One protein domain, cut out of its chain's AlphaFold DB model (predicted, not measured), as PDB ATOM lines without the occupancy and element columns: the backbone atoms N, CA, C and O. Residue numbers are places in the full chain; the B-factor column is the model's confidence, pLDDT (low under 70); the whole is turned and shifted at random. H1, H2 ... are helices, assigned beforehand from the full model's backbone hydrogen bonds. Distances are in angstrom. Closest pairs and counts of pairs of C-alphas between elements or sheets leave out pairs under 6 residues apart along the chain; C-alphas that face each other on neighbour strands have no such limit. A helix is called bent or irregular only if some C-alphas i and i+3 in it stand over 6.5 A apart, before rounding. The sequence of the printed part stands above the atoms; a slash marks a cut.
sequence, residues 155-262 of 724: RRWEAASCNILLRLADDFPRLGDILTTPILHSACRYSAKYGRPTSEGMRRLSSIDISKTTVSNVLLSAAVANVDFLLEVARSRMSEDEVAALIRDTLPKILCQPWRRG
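What this domain is: This is residues 155 to 262 of the 724 residues of an uncharacterized protein of Anthracocystis flocculosa (UniProt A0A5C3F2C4). The helices are ranged one beyond another along the longest axis, with the long, strongly kinked H2 near the middle: H1 folds back along H2 at one end, H4 and H5 run side by side in opposite ways across the other side of H2, and H6 covers them at the far end. The short H3 sits at one side, near H1 and H2. The 108 printed residues include six named helices, H1 to H6 in chain order, and no named strand, and the class is all helix. The whole is compact, with a radius of gyration of the C-alphas of 13.3 A and spans of 37 by 26 by 24 A.

How they stand to each other: H2, residues 173 to 194, is the longest helix, with a kink of 65 degrees near residue 180; it is irregular, C-alphas 174 and 177 being 7.8 A apart. H1, residues 161 to 171, touches it as a hairpin, at a shallow tilt of 25 degrees, opposite ways; their closest C-alphas, of Cys 162 and Ser 186, are 5.0 A apart. H3, residues 199 to 205, is near H2 and is close to H1 but not clearly touching it, the closest C-alphas being those of Leu 166 and Arg 204 at 7.3 A. H4, residues 212 to 219, touches residues 180 to 185 of H2, closest at the C-alphas of Thr 181 and Thr 214, 5.6 A. H5, residues 227 to 235, touches residues 184 to 191 of H2, closest at the C-alphas of Cys 188 and Phe 229, 6.2 A, at a steep tilt of 44 degrees, opposite ways. H4 and H5 form a hairpin at a shallow tilt of 8 degrees and only just touch, with 3 pairs of C-alphas within 8 A, closest at Val 215 and Ala 234, 7.0 A. H6, residues 240 to 255, touches H4 at a steep tilt of 45 degrees, the same way, with C-alphas of Ser 216 and Thr 250 closest at 6.4 A. H6 is apart from H1, H2 and H3. Every O i to N i+4 pair is within hydrogen-bond range in H1, H3, H4 and H5; in H2 it is 14 of 18 and in H6 10 of 12.

Where its parts are: H2 measures 26.9 A from first to last C-alpha, beginning at (-78.735, -15.325, -32.457). H1 measures 15.3 A and begins with C-alpha 161 at (-88.835, -28.528, -26.844). H3, H4 and H5 measure 9.9, 10.5 and 12.2 A. H6 measures 22.0 A and ends with C-alpha 255 at (-89.070, -41.034, -53.055); it has a kink of 36 degrees near residue 249 and is irregular, but only just, C-alphas 249 and 252 being 6.9 A apart.

The domain as a whole: The two C-alphas farthest apart, those of Asp 171 and Leu 255, are 37.8 A apart. The printed part has no cut and no long link. The mean pLDDT of the printed part is 78.7; it is under 70 at residue 156, residues 197 to 201, 222 to 223 and 252 to 262.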
ATOM      1  N   ARG A 155     -81.613 -36.022 -33.003       70.62
ATOM      2  CA  ARG A 155     -82.564 -36.690 -32.120       70.62
ATOM      3  C   ARG A 155     -84.000 -36.354 -32.491       70.62
ATOM      4  O   ARG A 155     -84.327 -35.362 -33.141       70.62
ATOM      5  N   ARG A 156     -84.895 -37.171 -31.962       69.94
ATOM      6  CA  ARG A 156     -86.329 -36.961 -32.058       69.94
ATOM      7  C   ARG A 156     -86.765 -35.803 -31.138       69.94
ATOM      8  O   ARG A 156     -86.896 -35.996 -29.937       69.94
ATOM      9  N   TRP A 157     -87.037 -34.623 -31.696       76.69
ATOM     10  CA  TRP A 157     -87.455 -33.431 -30.934       76.69
ATOM     11  C   TRP A 157     -88.895 -33.517 -30.423       76.69
ATOM     12  O   TRP A 157     -89.809 -33.765 -31.203       76.69
ATOM     13  N   GLU A 158     -89.143 -33.310 -29.135       76.75
ATOM     14  CA  GLU A 158     -90.507 -33.305 -28.594       76.75
ATOM     15  C   GLU A 158     -91.221 -31.980 -28.892       76.75
ATOM     16  O   GLU A 158     -90.580 -30.954 -29.108       76.75
ATOM     17  N   ALA A 159     -92.558 -31.976 -28.885       75.00
ATOM     18  CA  ALA A 159     -93.344 -30.749 -29.070       75.00
ATOM     19  C   ALA A 159     -93.040 -29.692 -27.989       75.00
ATOM     20  O   ALA A 159     -93.016 -28.499 -28.270       75.00
ATOM     21  N   ALA A 160     -92.768 -30.129 -26.755       73.50
ATOM     22  CA  ALA A 160     -92.435 -29.244 -25.640       73.50
ATOM     23  C   ALA A 160     -91.067 -28.556 -25.800       73.50
ATOM     24  O   ALA A 160     -90.842 -27.508 -25.201       73.50
ATOM     25  N   SER A 161     -90.166 -29.102 -26.626       79.25
ATOM     26  CA  SER A 161     -88.835 -28.528 -26.844       79.25
ATOM     27  C   SER A 161     -88.866 -27.220 -27.642       79.25
ATOM     28  O   SER A 161     -87.867 -26.507 -27.646       79.25
ATOM     29  N   CYS A 162     -89.980 -26.876 -28.300       79.50
ATOM     30  CA  CYS A 162     -90.030 -25.761 -29.248       79.50
ATOM     31  C   CYS A 162     -89.721 -24.430 -28.559       79.50
ATOM     32  O   CYS A 162     -88.820 -23.718 -28.983       79.50
ATOM     33  N   ASN A 163     -90.377 -24.143 -27.432       77.44
ATOM     34  CA  ASN A 163     -90.146 -22.912 -26.672       77.44
ATOM     35  C   ASN A 163     -88.722 -22.822 -26.100       77.44
ATOM     36  O   ASN A 163     -88.160 -21.732 -26.057       77.44
ATOM     37  N   ILE A 164     -88.129 -23.951 -25.691       81.38
ATOM     38  CA  ILE A 164     -86.737 -23.997 -25.216       81.38
ATOM     39  C   ILE A 164     -85.774 -23.666 -26.358       81.38
ATOM     40  O   ILE A 164     -84.848 -22.883 -26.183       81.38
ATOM     41  N   LEU A 165     -86.000 -24.242 -27.537       85.81
ATOM     42  CA  LEU A 165     -85.165 -23.993 -28.705       85.81
ATOM     43  C   LEU A 165     -85.316 -22.562 -29.234       85.81
ATOM     44  O   LEU A 165     -84.320 -21.947 -29.595       85.81
ATOM     45  N   LEU A 166     -86.536 -22.012 -29.233       82.69
ATOM     46  CA  LEU A 166     -86.769 -20.596 -29.532       82.69
ATOM     47  C   LEU A 166     -86.018 -19.702 -28.544       82.69
ATOM     48  O   LEU A 166     -85.385 -18.736 -28.950       82.69
ATOM     49  N   ARG A 167     -86.028 -20.060 -27.255       83.12
ATOM     50  CA  ARG A 167     -85.285 -19.317 -26.238       83.12
ATOM     51  C   ARG A 167     -83.775 -19.361 -26.471       83.12
ATOM     52  O   ARG A 167     -83.130 -18.327 -26.351       83.12
ATOM     53  N   LEU A 168     -83.225 -20.522 -26.833       87.81
ATOM     54  CA  LEU A 168     -81.816 -20.647 -27.220       87.81
ATOM     55  C   LEU A 168     -81.479 -19.754 -28.422       87.81
ATOM     56  O   LEU A 168     -80.422 -19.138 -28.424       87.81
ATOM     57  N   ALA A 169     -82.366 -19.665 -29.416       87.06
ATOM     58  CA  ALA A 169     -82.161 -18.797 -30.576       87.06
ATOM     59  C   ALA A 169     -82.221 -17.304 -30.210       87.06
ATOM     60  O   ALA A 169     -81.422 -16.526 -30.724       87.06
ATOM     61  N   ASP A 170     -83.114 -16.914 -29.293       85.19
ATOM     62  CA  ASP A 170     -83.179 -15.545 -28.765       85.19
ATOM     63  C   ASP A 170     -81.913 -15.186 -27.962       85.19
ATOM     64  O   ASP A 170     -81.401 -14.071 -28.056       85.19
ATOM     65  N   ASP A 171     -81.413 -16.125 -27.149       87.69
ATOM     66  CA  ASP A 171     -80.242 -15.907 -26.298       87.69
ATOM     67  C   ASP A 171     -78.916 -15.990 -27.088       87.69
ATOM     68  O   ASP A 171     -77.969 -15.293 -26.718       87.69
ATOM     69  N   PHE A 172     -78.866 -16.753 -28.194       89.25
ATOM     70  CA  PHE A 172     -77.695 -16.928 -29.074       89.25
ATOM     71  C   PHE A 172     -78.041 -16.779 -30.576       89.25
ATOM     72  O   PHE A 172     -78.033 -17.767 -31.318       89.25
ATOM     73  N   PRO A 173     -78.285 -15.551 -31.077       84.44
ATOM     74  CA  PRO A 173     -78.735 -15.325 -32.457       84.44
ATOM     75  C   PRO A 173     -77.766 -15.820 -33.544       84.44
ATOM     76  O   PRO A 173     -78.190 -16.171 -34.644       84.44
ATOM     77  N   ARG A 174     -76.462 -15.873 -33.242       84.31
ATOM     78  CA  ARG A 174     -75.409 -16.346 -34.158       84.31
ATOM     79  C   ARG A 174     -75.475 -17.847 -34.453       84.31
ATOM     80  O   ARG A 174     -74.928 -18.276 -35.459       84.31
ATOM     81  N   LEU A 175     -76.172 -18.622 -33.620       83.75
ATOM     82  CA  LEU A 175     -76.350 -20.071 -33.780       83.75
ATOM     83  C   LEU A 175     -77.614 -20.440 -34.573       83.75
ATOM     84  O   LEU A 175     -78.084 -21.580 -34.496       83.75
ATOM     85  N   GLY A 176     -78.203 -19.478 -35.291       76.50
ATOM     86  CA  GLY A 176     -79.428 -19.683 -36.063       76.50
ATOM     87  C   GLY A 176     -79.327 -20.882 -37.008       76.50
ATOM     88  O   GLY A 176     -80.173 -21.766 -36.964       76.50
ATOM     89  N   ASP A 177     -78.244 -20.995 -37.771       76.25
ATOM     90  CA  ASP A 177     -77.990 -22.085 -38.724       76.25
ATOM     91  C   ASP A 177     -78.130 -23.500 -38.119       76.25
ATOM     92  O   ASP A 177     -78.714 -24.401 -38.734       76.25
ATOM     93  N   ILE A 178     -77.657 -23.690 -36.887       82.25
ATOM     94  CA  ILE A 178     -77.685 -24.970 -36.166       82.25
ATOM     95  C   ILE A 178     -79.021 -25.185 -35.442       82.25
ATOM     96  O   ILE A 178     -79.480 -26.325 -35.306       82.25
ATOM     97  N   LEU A 179     -79.670 -24.110 -34.989       84.44
ATOM     98  CA  LEU A 179     -80.910 -24.165 -34.213       84.44
ATOM     99  C   LEU A 179     -82.174 -24.231 -35.083       84.44
ATOM    100  O   LEU A 179     -83.151 -24.864 -34.672       84.44
ATOM    101  N   THR A 180     -82.178 -23.653 -36.290       85.88
ATOM    102  CA  THR A 180     -83.396 -23.522 -37.112       85.88
ATOM    103  C   THR A 180     -84.014 -24.881 -37.460       85.88
ATOM    104  O   THR A 180     -85.228 -25.054 -37.347       85.88
ATOM    105  N   THR A 181     -83.208 -25.884 -37.832       84.75
ATOM    106  CA  THR A 181     -83.728 -27.222 -38.189       84.75
ATOM    107  C   THR A 181     -84.395 -27.923 -36.985       84.75
ATOM    108  O   THR A 181     -85.551 -28.345 -37.111       84.75
ATOM    109  N   PRO A 182     -83.755 -28.016 -35.798       85.56
ATOM    110  CA  PRO A 182     -84.403 -28.442 -34.553       85.56
ATOM    111  C   PRO A 182     -85.685 -27.680 -34.202       85.56
ATOM    112  O   PRO A 182     -86.686 -28.305 -33.831       85.56
ATOM    113  N   ILE A 183     -85.671 -26.346 -34.326       87.00
ATOM    114  CA  ILE A 183     -86.824 -25.488 -34.017       87.00
ATOM    115  C   ILE A 183     -88.000 -25.857 -34.909       87.00
ATOM    116  O   ILE A 183     -89.084 -26.133 -34.395       87.00
ATOM    117  N   LEU A 184     -87.784 -25.936 -36.224       86.12
ATOM    118  CA  LEU A 184     -88.821 -26.317 -37.179       86.12
ATOM    119  C   LEU A 184     -89.340 -27.732 -36.929       86.12
ATOM    120  O   LEU A 184     -90.551 -27.949 -36.957       86.12
ATOM    121  N   HIS A 185     -88.464 -28.689 -36.615       84.81
ATOM    122  CA  HIS A 185     -88.880 -30.046 -36.256       84.81
ATOM    123  C   HIS A 185     -89.814 -30.078 -35.048       84.81
ATOM    124  O   HIS A 185     -90.858 -30.740 -35.074       84.81
ATOM    125  N   SER A 186     -89.437 -29.363 -33.989       84.31
ATOM    126  CA  SER A 186     -90.236 -29.274 -32.775       84.31
ATOM    127  C   SER A 186     -91.538 -28.497 -33.009       84.31
ATOM    128  O   SER A 186     -92.592 -28.938 -32.552       84.31
ATOM    129  N   ALA A 187     -91.508 -27.419 -33.799       84.94
ATOM    130  CA  ALA A 187     -92.679 -26.618 -34.153       84.94
ATOM    131  C   ALA A 187     -93.700 -27.411 -34.986       84.94
ATOM    132  O   ALA A 187     -94.892 -27.384 -34.684       84.94
ATOM    133  N   CYS A 188     -93.249 -28.205 -35.966       85.38
ATOM    134  CA  CYS A 188     -94.126 -29.097 -36.734       85.38
ATOM    135  C   CYS A 188     -94.841 -30.107 -35.822       85.38
ATOM    136  O   CYS A 188     -96.025 -30.386 -35.992       85.38
ATOM    137  N   ARG A 189     -94.138 -30.643 -34.817       83.12
ATOM    138  CA  ARG A 189     -94.716 -31.571 -33.830       83.12
ATOM    139  C   ARG A 189     -95.653 -30.899 -32.852       83.12
ATOM    140  O   ARG A 189     -96.653 -31.498 -32.470       83.12
ATOM    141  N   TYR A 190     -95.327 -29.679 -32.448       81.62
ATOM    142  CA  TYR A 190     -96.225 -28.857 -31.660       81.62
ATOM    143  C   TYR A 190     -97.534 -28.639 -32.418       81.62
ATOM    144  O   TYR A 190     -98.595 -28.943 -31.879       81.62
ATOM    145  N   SER A 191     -97.447 -28.214 -33.680       83.69
ATOM    146  CA  SER A 191     -98.606 -27.978 -34.541       83.69
ATOM    147  C   SER A 191     -99.454 -29.239 -34.733       83.69
ATOM    148  O   SER A 191    -100.670 -29.202 -34.569       83.69
ATOM    149  N   ALA A 192     -98.817 -30.391 -34.974       81.25
ATOM    150  CA  ALA A 192     -99.514 -31.677 -35.070       81.25
ATOM    151  C   ALA A 192    -100.267 -32.067 -33.784       81.25
ATOM    152  O   ALA A 192    -101.335 -32.667 -33.855       81.25
ATOM    153  N   LYS A 193     -99.700 -31.770 -32.603       81.06
ATOM    154  CA  LYS A 193    -100.235 -32.229 -31.310       81.06
ATOM    155  C   LYS A 193    -101.251 -31.267 -30.691       81.06
ATOM    156  O   LYS A 193    -102.186 -31.719 -30.038       81.06
ATOM    157  N   TYR A 194    -101.043 -29.964 -30.849       76.31
ATOM    158  CA  TYR A 194    -101.798 -28.920 -30.148       76.31
ATOM    159  C   TYR A 194    -102.500 -27.937 -31.095       76.31
ATOM    160  O   TYR A 194    -103.172 -27.020 -30.629       76.31
ATOM    161  N   GLY A 195    -102.365 -28.120 -32.411       75.06
ATOM    162  CA  GLY A 195    -102.903 -27.208 -33.414       75.06
ATOM    163  C   GLY A 195    -102.018 -25.984 -33.651       75.06
ATOM    164  O   GLY A 195    -100.875 -25.902 -33.192       75.06
ATOM    165  N   ARG A 196    -102.549 -25.025 -34.415       71.94
ATOM    166  CA  ARG A 196    -101.784 -23.879 -34.921       71.94
ATOM    167  C   ARG A 196    -101.158 -23.065 -33.772       71.94
ATOM    168  O   ARG A 196    -101.855 -22.760 -32.800       71.94
ATOM    169  N   PRO A 197     -99.872 -22.675 -33.874       68.38
ATOM    170  CA  PRO A 197     -99.254 -21.782 -32.903       68.38
ATOM    171  C   PRO A 197    -100.026 -20.465 -32.773       68.38
ATOM    172  O   PRO A 197    -100.567 -19.944 -33.747       68.38
ATOM    173  N   THR A 198    -100.037 -19.887 -31.570       67.19
ATOM    174  CA  THR A 198    -100.564 -18.529 -31.350       67.19
ATOM    175  C   THR A 198     -99.812 -17.503 -32.208       67.19
ATOM    176  O   THR A 198     -98.645 -17.729 -32.531       67.19
ATOM    177  N   SER A 199    -100.418 -16.343 -32.489       67.50
ATOM    178  CA  SER A 199     -99.784 -15.245 -33.244       67.50
ATOM    179  C   SER A 199     -98.398 -14.854 -32.713       67.50
ATOM    180  O   SER A 199     -97.484 -14.625 -33.495       67.50
ATOM    181  N   GLU A 200     -98.205 -14.869 -31.393       66.62
ATOM    182  CA  GLU A 200     -96.906 -14.626 -30.750       66.62
ATOM    183  C   GLU A 200     -95.868 -15.722 -31.050       66.62
ATOM    184  O   GLU A 200     -94.701 -15.427 -31.294       66.62
ATOM    185  N   GLY A 201     -96.285 -16.989 -31.071       66.69
ATOM    186  CA  GLY A 201     -95.421 -18.114 -31.445       66.69
ATOM    187  C   GLY A 201     -95.008 -18.044 -32.916       66.69
ATOM    188  O   GLY A 201     -93.839 -18.241 -33.239       66.69
ATOM    189  N   MET A 202     -95.943 -17.662 -33.793       70.88
ATOM    190  CA  MET A 202     -95.642 -17.382 -35.200       70.88
ATOM    191  C   MET A 202     -94.699 -16.184 -35.355       70.88
ATOM    192  O   MET A 202     -93.763 -16.252 -36.145       70.88
ATOM    193  N   ARG A 203     -94.871 -15.122 -34.555       73.00
ATOM    194  CA  ARG A 203     -93.974 -13.955 -34.544       73.00
ATOM    195  C   ARG A 203     -92.538 -14.331 -34.163       73.00
ATOM    196  O   ARG A 203     -91.606 -13.869 -34.808       73.00
ATOM    197  N   ARG A 204     -92.340 -15.202 -33.173       73.06
ATOM    198  CA  ARG A 204     -90.996 -15.678 -32.787       73.06
ATOM    199  C   ARG A 204     -90.378 -16.630 -33.805       73.06
ATOM    200  O   ARG A 204     -89.191 -16.558 -34.078       73.06
ATOM    201  N   LEU A 205     -91.174 -17.493 -34.433       76.38
ATOM    202  CA  LEU A 205     -90.684 -18.260 -35.583       76.38
ATOM    203  C   LEU A 205     -90.301 -17.324 -36.742       76.38
ATOM    204  O   LEU A 205     -89.339 -17.590 -37.459       76.38
ATOM    205  N   SER A 206     -91.001 -16.192 -36.876       70.38
ATOM    206  CA  SER A 206     -90.709 -15.171 -37.882       70.38
ATOM    207  C   SER A 206     -89.458 -14.316 -37.598       70.38
ATOM    208  O   SER A 206     -89.031 -13.568 -38.479       70.38
ATOM    209  N   SER A 207     -88.813 -14.440 -36.434       73.19
ATOM    210  CA  SER A 207     -87.502 -13.817 -36.184       73.19
ATOM    211  C   SER A 207     -86.323 -14.735 -36.509       73.19
ATOM    212  O   SER A 207     -85.185 -14.283 -36.482       73.19
ATOM    213  N   ILE A 208     -86.577 -16.002 -36.847       80.75
ATOM    214  CA  ILE A 208     -85.529 -16.976 -37.165       80.75
ATOM    215  C   ILE A 208     -85.314 -17.031 -38.672       80.75
ATOM    216  O   ILE A 208     -86.279 -17.126 -39.437       80.75
ATOM    217  N   ASP A 209     -84.051 -17.007 -39.092       79.75
ATOM    218  CA  ASP A 209     -83.691 -17.152 -40.497       79.75
ATOM    219  C   ASP A 209     -83.942 -18.594 -40.967       79.75
ATOM    220  O   ASP A 209     -83.282 -19.552 -40.547       79.75
ATOM    221  N   ILE A 210     -84.976 -18.753 -41.794       81.75
ATOM    222  CA  ILE A 210     -85.417 -20.036 -42.335       81.75
ATOM    223  C   ILE A 210     -85.094 -20.036 -43.819       81.75
ATOM    224  O   ILE A 210     -85.757 -19.377 -44.617       81.75
ATOM    225  N   SER A 211     -84.083 -20.820 -44.175       83.50
ATOM    226  CA  SER A 211     -83.595 -20.929 -45.545       83.50
ATOM    227  C   SER A 211     -84.192 -22.131 -46.288       83.50
ATOM    228  O   SER A 211     -84.744 -23.065 -45.691       83.50
ATOM    229  N   LYS A 212     -83.999 -22.154 -47.615       82.81
ATOM    230  CA  LYS A 212     -84.379 -23.278 -48.489       82.81
ATOM    231  C   LYS A 212     -83.785 -24.606 -48.004       82.81
ATOM    232  O   LYS A 212     -84.469 -25.628 -47.984       82.81
ATOM    233  N   THR A 213     -82.520 -24.594 -47.576       80.75
ATOM    234  CA  THR A 213     -81.814 -25.798 -47.107       80.75
ATOM    235  C   THR A 213     -82.428 -26.337 -45.822       80.75
ATOM    236  O   THR A 213     -82.625 -27.543 -45.698       80.75
ATOM    237  N   THR A 214     -82.815 -25.456 -44.900       81.75
ATOM    238  CA  THR A 214     -83.479 -25.841 -43.655       81.75
ATOM    239  C   THR A 214     -84.823 -26.519 -43.926       81.75
ATOM    240  O   THR A 214     -85.087 -27.594 -43.389       81.75
ATOM    241  N   VAL A 215     -85.654 -25.941 -44.800       82.75
ATOM    242  CA  VAL A 215     -86.950 -26.532 -45.169       82.75
ATOM    243  C   VAL A 215     -86.750 -27.883 -45.870       82.75
ATOM    244  O   VAL A 215     -87.433 -28.846 -45.520       82.75
ATOM    245  N   SER A 216     -85.768 -28.001 -46.776       80.56
ATOM    246  CA  SER A 216     -85.407 -29.282 -47.414       80.56
ATOM    247  C   SER A 216     -84.988 -30.338 -46.386       80.56
ATOM    248  O   SER A 216     -85.484 -31.462 -46.419       80.56
ATOM    249  N   ASN A 217     -84.136 -29.981 -45.420       78.50
ATOM    250  CA  ASN A 217     -83.674 -30.900 -44.377       78.50
ATOM    251  C   ASN A 217     -84.830 -31.422 -43.515       78.50
ATOM    252  O   ASN A 217     -84.887 -32.616 -43.219       78.50
ATOM    253  N   VAL A 218     -85.780 -30.554 -43.147       78.94
ATOM    254  CA  VAL A 218     -86.976 -30.967 -42.396       78.94
ATOM    255  C   VAL A 218     -87.883 -31.847 -43.263       78.94
ATOM    256  O   VAL A 218     -88.346 -32.883 -42.783       78.94
ATOM    257  N   LEU A 219     -88.082 -31.506 -44.543       76.81
ATOM    258  CA  LEU A 219     -88.840 -32.321 -45.506       76.81
ATOM    259  C   LEU A 219     -88.214 -33.699 -45.755       76.81
ATOM    260  O   LEU A 219     -88.942 -34.654 -46.017       76.81
ATOM    261  N   LEU A 220     -86.890 -33.833 -45.670       72.19
ATOM    262  CA  LEU A 220     -86.157 -35.096 -45.829       72.19
ATOM    263  C   LEU A 220     -86.004 -35.882 -44.529       72.19
ATOM    264  O   LEU A 220     -85.522 -37.012 -44.537       72.19
ATOM    265  N   SER A 221     -86.394 -35.316 -43.398       71.38
ATOM    266  CA  SER A 221     -86.234 -35.984 -42.119       71.38
ATOM    267  C   SER A 221     -87.371 -36.970 -41.856       71.38
ATOM    268  O   SER A 221     -88.552 -36.695 -42.090       71.38
ATOM    269  N   ALA A 222     -87.027 -38.135 -41.304       64.81
ATOM    270  CA  ALA A 222     -87.995 -39.142 -40.865       64.81
ATOM    271  C   ALA A 222     -88.892 -38.653 -39.710       64.81
ATOM    272  O   ALA A 222     -89.924 -39.253 -39.424       64.81
ATOM    273  N   ALA A 223     -88.507 -37.565 -39.037       66.12
ATOM    274  CA  ALA A 223     -89.175 -37.058 -37.845       66.12
ATOM    275  C   ALA A 223     -90.217 -35.954 -38.113       66.12
ATOM    276  O   ALA A 223     -90.789 -35.444 -37.136       66.12
ATOM    277  N   VAL A 224     -90.437 -35.561 -39.377       73.75
ATOM    278  CA  VAL A 224     -91.428 -34.537 -39.750       73.75
ATOM    279  C   VAL A 224     -92.838 -34.993 -39.375       73.75
ATOM    280  O   VAL A 224     -93.246 -36.105 -39.688       73.75
ATOM    281  N   ALA A 225     -93.563 -34.144 -38.645       75.81
ATOM    282  CA  ALA A 225     -94.872 -34.489 -38.085       75.81
ATOM    283  C   ALA A 225     -96.043 -33.722 -38.709       75.81
ATOM    284  O   ALA A 225     -97.176 -34.174 -38.595       75.81
ATOM    285  N   ASN A 226     -95.788 -32.571 -39.337       81.94
ATOM    286  CA  ASN A 226     -96.809 -31.759 -39.994       81.94
ATOM    287  C   ASN A 226     -96.177 -31.013 -41.177       81.94
ATOM    288  O   ASN A 226     -95.418 -30.066 -40.975       81.94
ATOM    289  N   VAL A 227     -96.446 -31.490 -42.395       86.06
ATOM    290  CA  VAL A 227     -95.900 -30.913 -43.633       86.06
ATOM    291  C   VAL A 227     -96.635 -29.628 -44.009       86.06
ATOM    292  O   VAL A 227     -95.987 -28.673 -44.420       86.06
ATOM    293  N   ASP A 228     -97.951 -29.553 -43.800       86.69
ATOM    294  CA  ASP A 228     -98.739 -28.360 -44.134       86.69
ATOM    295  C   ASP A 228     -98.256 -27.134 -43.353       86.69
ATOM    296  O   ASP A 228     -98.041 -26.067 -43.929       86.69
ATOM    297  N   PHE A 229     -97.980 -27.310 -42.057       88.06
ATOM    298  CA  PHE A 229     -97.394 -26.259 -41.225       88.06
ATOM    299  C   PHE A 229     -95.988 -25.858 -41.695       88.06
ATOM    300  O   PHE A 229     -95.659 -24.674 -41.726       88.06
ATOM    301  N   LEU A 230     -95.151 -26.821 -42.092       89.19
ATOM    302  CA  LEU A 230     -93.822 -26.523 -42.632       89.19
ATOM    303  C   LEU A 230     -93.909 -25.673 -43.907       89.19
ATOM    304  O   LEU A 230     -93.137 -24.730 -44.068       89.19
ATOM    305  N   LEU A 231     -94.860 -25.983 -44.792       88.62
ATOM    306  CA  LEU A 231     -95.087 -25.225 -46.021       88.62
ATOM    307  C   LEU A 231     -95.702 -23.851 -45.752       88.62
ATOM    308  O   LEU A 231     -95.355 -22.896 -46.438       88.62
ATOM    309  N   GLU A 232     -96.584 -23.717 -44.760       87.75
ATOM    310  CA  GLU A 232     -97.076 -22.414 -44.293       87.75
ATOM    311  C   GLU A 232     -95.907 -21.516 -43.869       87.75
ATOM    312  O   GLU A 232     -95.791 -20.377 -44.325       87.75
ATOM    313  N   VAL A 233     -94.995 -22.055 -43.055       87.19
ATOM    314  CA  VAL A 233     -93.795 -21.334 -42.630       87.19
ATOM    315  C   VAL A 233     -92.900 -21.005 -43.829       87.19
ATOM    316  O   VAL A 233     -92.452 -19.867 -43.942       87.19
ATOM    317  N   ALA A 234     -92.691 -21.936 -44.764       87.50
ATOM    318  CA  ALA A 234     -91.890 -21.685 -45.964       87.50
ATOM    319  C   ALA A 234     -92.478 -20.559 -46.837       87.50
ATOM    320  O   ALA A 234     -91.750 -19.646 -47.219       87.50
ATOM    321  N   ARG A 235     -93.796 -20.557 -47.077       88.44
ATOM    322  CA  ARG A 235     -94.491 -19.509 -47.855       88.44
ATOM    323  C   ARG A 235     -94.446 -18.130 -47.195       88.44
ATOM    324  O   ARG A 235     -94.554 -17.123 -47.878       88.44
ATOM    325  N   SER A 236     -94.261 -18.060 -45.875       86.19
ATOM    326  CA  SER A 236     -94.056 -16.774 -45.192       86.19
ATOM    327  C   SER A 236     -92.682 -16.145 -45.466       86.19
ATOM    328  O   SER A 236     -92.463 -14.983 -45.129       86.19
ATOM    329  N   ARG A 237     -91.743 -16.911 -46.042       84.25
ATOM    330  CA  ARG A 237     -90.335 -16.524 -46.245       84.25
ATOM    331  C   ARG A 237     -89.880 -16.550 -47.692       84.25
ATOM    332  O   ARG A 237     -88.910 -15.890 -48.040       84.25
ATOM    333  N   MET A 238     -90.540 -17.362 -48.497       87.25
ATOM    334  CA  MET A 238     -90.176 -17.663 -49.866       87.25
ATOM    335  C   MET A 238     -91.403 -17.455 -50.743       87.25
ATOM    336  O   MET A 238     -92.531 -17.695 -50.307       87.25
ATOM    337  N   SER A 239     -91.180 -17.044 -51.987       87.12
ATOM    338  CA  SER A 239     -92.256 -16.991 -52.981       87.12
ATOM    339  C   SER A 239     -92.816 -18.392 -53.268       87.12
ATOM    340  O   SER A 239     -92.142 -19.404 -53.052       87.12
ATOM    341  N   GLU A 240     -94.050 -18.474 -53.774       86.00
ATOM    342  CA  GLU A 240     -94.662 -19.765 -54.125       86.00
ATOM    343  C   GLU A 240     -93.829 -20.545 -55.154       86.00
ATOM    344  O   GLU A 240     -93.671 -21.759 -55.014       86.00
ATOM    345  N   ASP A 241     -93.214 -19.850 -56.114       85.56
ATOM    346  CA  ASP A 241     -92.336 -20.447 -57.126       85.56
ATOM    347  C   ASP A 241     -91.078 -21.069 -56.510       85.56
ATOM    348  O   ASP A 241     -90.645 -22.155 -56.902       85.56
ATOM    349  N   GLU A 242     -90.495 -20.420 -55.503       87.88
ATOM    350  CA  GLU A 242     -89.331 -20.951 -54.798       87.88
ATOM    351  C   GLU A 242     -89.675 -22.163 -53.935       87.88
ATOM    352  O   GLU A 242     -88.867 -23.088 -53.835       87.88
ATOM    353  N   VAL A 243     -90.861 -22.176 -53.321       88.44
ATOM    354  CA  VAL A 243     -91.366 -23.344 -52.588       88.44
ATOM    355  C   VAL A 243     -91.618 -24.499 -53.559       88.44
ATOM    356  O   VAL A 243     -91.201 -25.624 -53.293       88.44
ATOM    357  N   ALA A 244     -92.232 -24.230 -54.713       85.81
ATOM    358  CA  ALA A 244     -92.451 -25.224 -55.758       85.81
ATOM    359  C   ALA A 244     -91.129 -25.806 -56.289       85.81
ATOM    360  O   ALA A 244     -90.996 -27.026 -56.396       85.81
ATOM    361  N   ALA A 245     -90.131 -24.960 -56.563       85.19
ATOM    362  CA  ALA A 245     -88.799 -25.390 -56.989       85.19
ATOM    363  C   ALA A 245     -88.099 -26.238 -55.914       85.19
ATOM    364  O   ALA A 245     -87.603 -27.322 -56.210       85.19
ATOM    365  N   LEU A 246     -88.144 -25.804 -54.650       87.00
ATOM    366  CA  LEU A 246     -87.593 -26.557 -53.524       87.00
ATOM    367  C   LEU A 246     -88.193 -27.964 -53.428       87.00
ATOM    368  O   LEU A 246     -87.472 -28.940 -53.208       87.00
ATOM    369  N   ILE A 247     -89.515 -28.069 -53.567       87.12
ATOM    370  CA  ILE A 247     -90.225 -29.347 -53.505       87.12
ATOM    371  C   ILE A 247     -89.841 -30.210 -54.696       87.12
ATOM    372  O   ILE A 247     -89.490 -31.366 -54.481       87.12
ATOM    373  N   ARG A 248     -89.817 -29.655 -55.914       80.94
ATOM    374  CA  ARG A 248     -89.364 -30.356 -57.124       80.94
ATOM    375  C   ARG A 248     -87.961 -30.947 -56.946       80.94
ATOM    376  O   ARG A 248     -87.770 -32.126 -57.224       80.94
ATOM    377  N   ASP A 249     -87.020 -30.180 -56.399       77.69
ATOM    378  CA  ASP A 249     -85.632 -30.619 -56.185       77.69
ATOM    379  C   ASP A 249     -85.491 -31.647 -55.048       77.69
ATOM    380  O   ASP A 249     -84.585 -32.487 -55.033       77.69
ATOM    381  N   THR A 250     -86.385 -31.583 -54.059       77.12
ATOM    382  CA  THR A 250     -86.370 -32.464 -52.882       77.12
ATOM    383  C   THR A 250     -87.146 -33.764 -53.134       77.12
ATOM    384  O   THR A 250     -86.852 -34.790 -52.518       77.12
ATOM    385  N   LEU A 251     -88.104 -33.765 -54.061       74.94
ATOM    386  CA  LEU A 251     -89.024 -34.873 -54.312       74.94
ATOM    387  C   LEU A 251     -88.341 -36.185 -54.729       74.94
ATOM    388  O   LEU A 251     -88.682 -37.209 -54.134       74.94
ATOM    389  N   PRO A 252     -87.330 -36.204 -55.625       67.06
ATOM    390  CA  PRO A 252     -86.589 -37.429 -55.918       67.06
ATOM    391  C   PRO A 252     -85.998 -38.053 -54.651       67.06
ATOM    392  O   PRO A 252     -86.113 -39.253 -54.436       67.06
ATOM    393  N   LYS A 253     -85.450 -37.226 -53.753       64.56
ATOM    394  CA  LYS A 253     -84.868 -37.684 -52.485       64.56
ATOM    395  C   LYS A 253     -85.937 -38.202 -51.516       64.56
ATOM    396  O   LYS A 253     -85.674 -39.165 -50.810       64.56
ATOM    397  N   ILE A 254     -87.134 -37.609 -51.497       68.00
ATOM    398  CA  ILE A 254     -88.279 -38.092 -50.699       68.00
ATOM    399  C   ILE A 254     -88.721 -39.487 -51.159       68.00
ATOM    400  O   ILE A 254     -89.053 -40.328 -50.325       68.00
ATOM    401  N   LEU A 255     -88.719 -39.735 -52.471       63.69
ATOM    402  CA  LEU A 255     -89.070 -41.034 -53.055       63.69
ATOM    403  C   LEU A 255     -88.022 -42.118 -52.756       63.69
ATOM    404  O   LEU A 255     -88.376 -43.288 -52.662       63.69
ATOM    405  N   CYS A 256     -86.762 -41.736 -52.539       58.91
ATOM    406  CA  CYS A 256     -85.673 -42.641 -52.150       58.91
ATOM    407  C   CYS A 256     -85.595 -42.920 -50.635       58.91
ATOM    408  O   CYS A 256     -84.601 -43.472 -50.165       58.91
ATOM    409  N   GLN A 257     -86.574 -42.489 -49.841       55.75
ATOM    410  CA  GLN A 257     -86.595 -42.699 -48.392       55.75
ATOM    411  C   GLN A 257     -87.651 -43.738 -47.998       55.75
ATOM    412  O   GLN A 257     -88.635 -43.893 -48.719       55.75
ATOM    413  N   PRO A 258     -87.505 -44.413 -46.836       55.38
ATOM    414  CA  PRO A 258     -88.565 -45.255 -46.286       55.38
ATOM    415  C   PRO A 258     -89.907 -44.517 -46.255       55.38
ATOM    416  O   PRO A 258     -89.943 -43.310 -45.997       55.38
ATOM    417  N   TRP A 259     -91.008 -45.237 -46.499       61.19
ATOM    418  CA  TRP A 259     -92.331 -44.619 -46.581       61.19
ATOM    419  C   TRP A 259     -92.669 -43.827 -45.318       61.19
ATOM    420  O   TRP A 259     -92.632 -44.341 -44.198       61.19
ATOM    421  N   ARG A 260     -93.075 -42.575 -45.527       64.38
ATOM    422  CA  ARG A 260     -93.554 -41.670 -44.486       64.38
ATOM    423  C   ARG A 260     -95.002 -41.328 -44.785       64.38
ATOM    424  O   ARG A 260     -95.291 -40.553 -45.696       64.38
ATOM    425  N   ARG A 261     -95.903 -41.957 -44.029       65.81
ATOM    426  CA  ARG A 261     -97.350 -41.868 -44.232       65.81
ATOM    427  C   ARG A 261     -97.815 -40.416 -44.337       65.81
ATOM    428  O   ARG A 261     -97.627 -39.645 -43.401       65.81
ATOM    429  N   GLY A 262     -98.468 -40.086 -45.451       69.88
ATOM    430  CA  GLY A 262     -99.184 -38.825 -45.634       69.88
ATOM    431  C   GLY A 262     -98.330 -37.648 -46.096       69.88
ATOM    432  O   GLY A 262     -98.890 -36.579 -46.318       69.88
TER     433      GLY A 262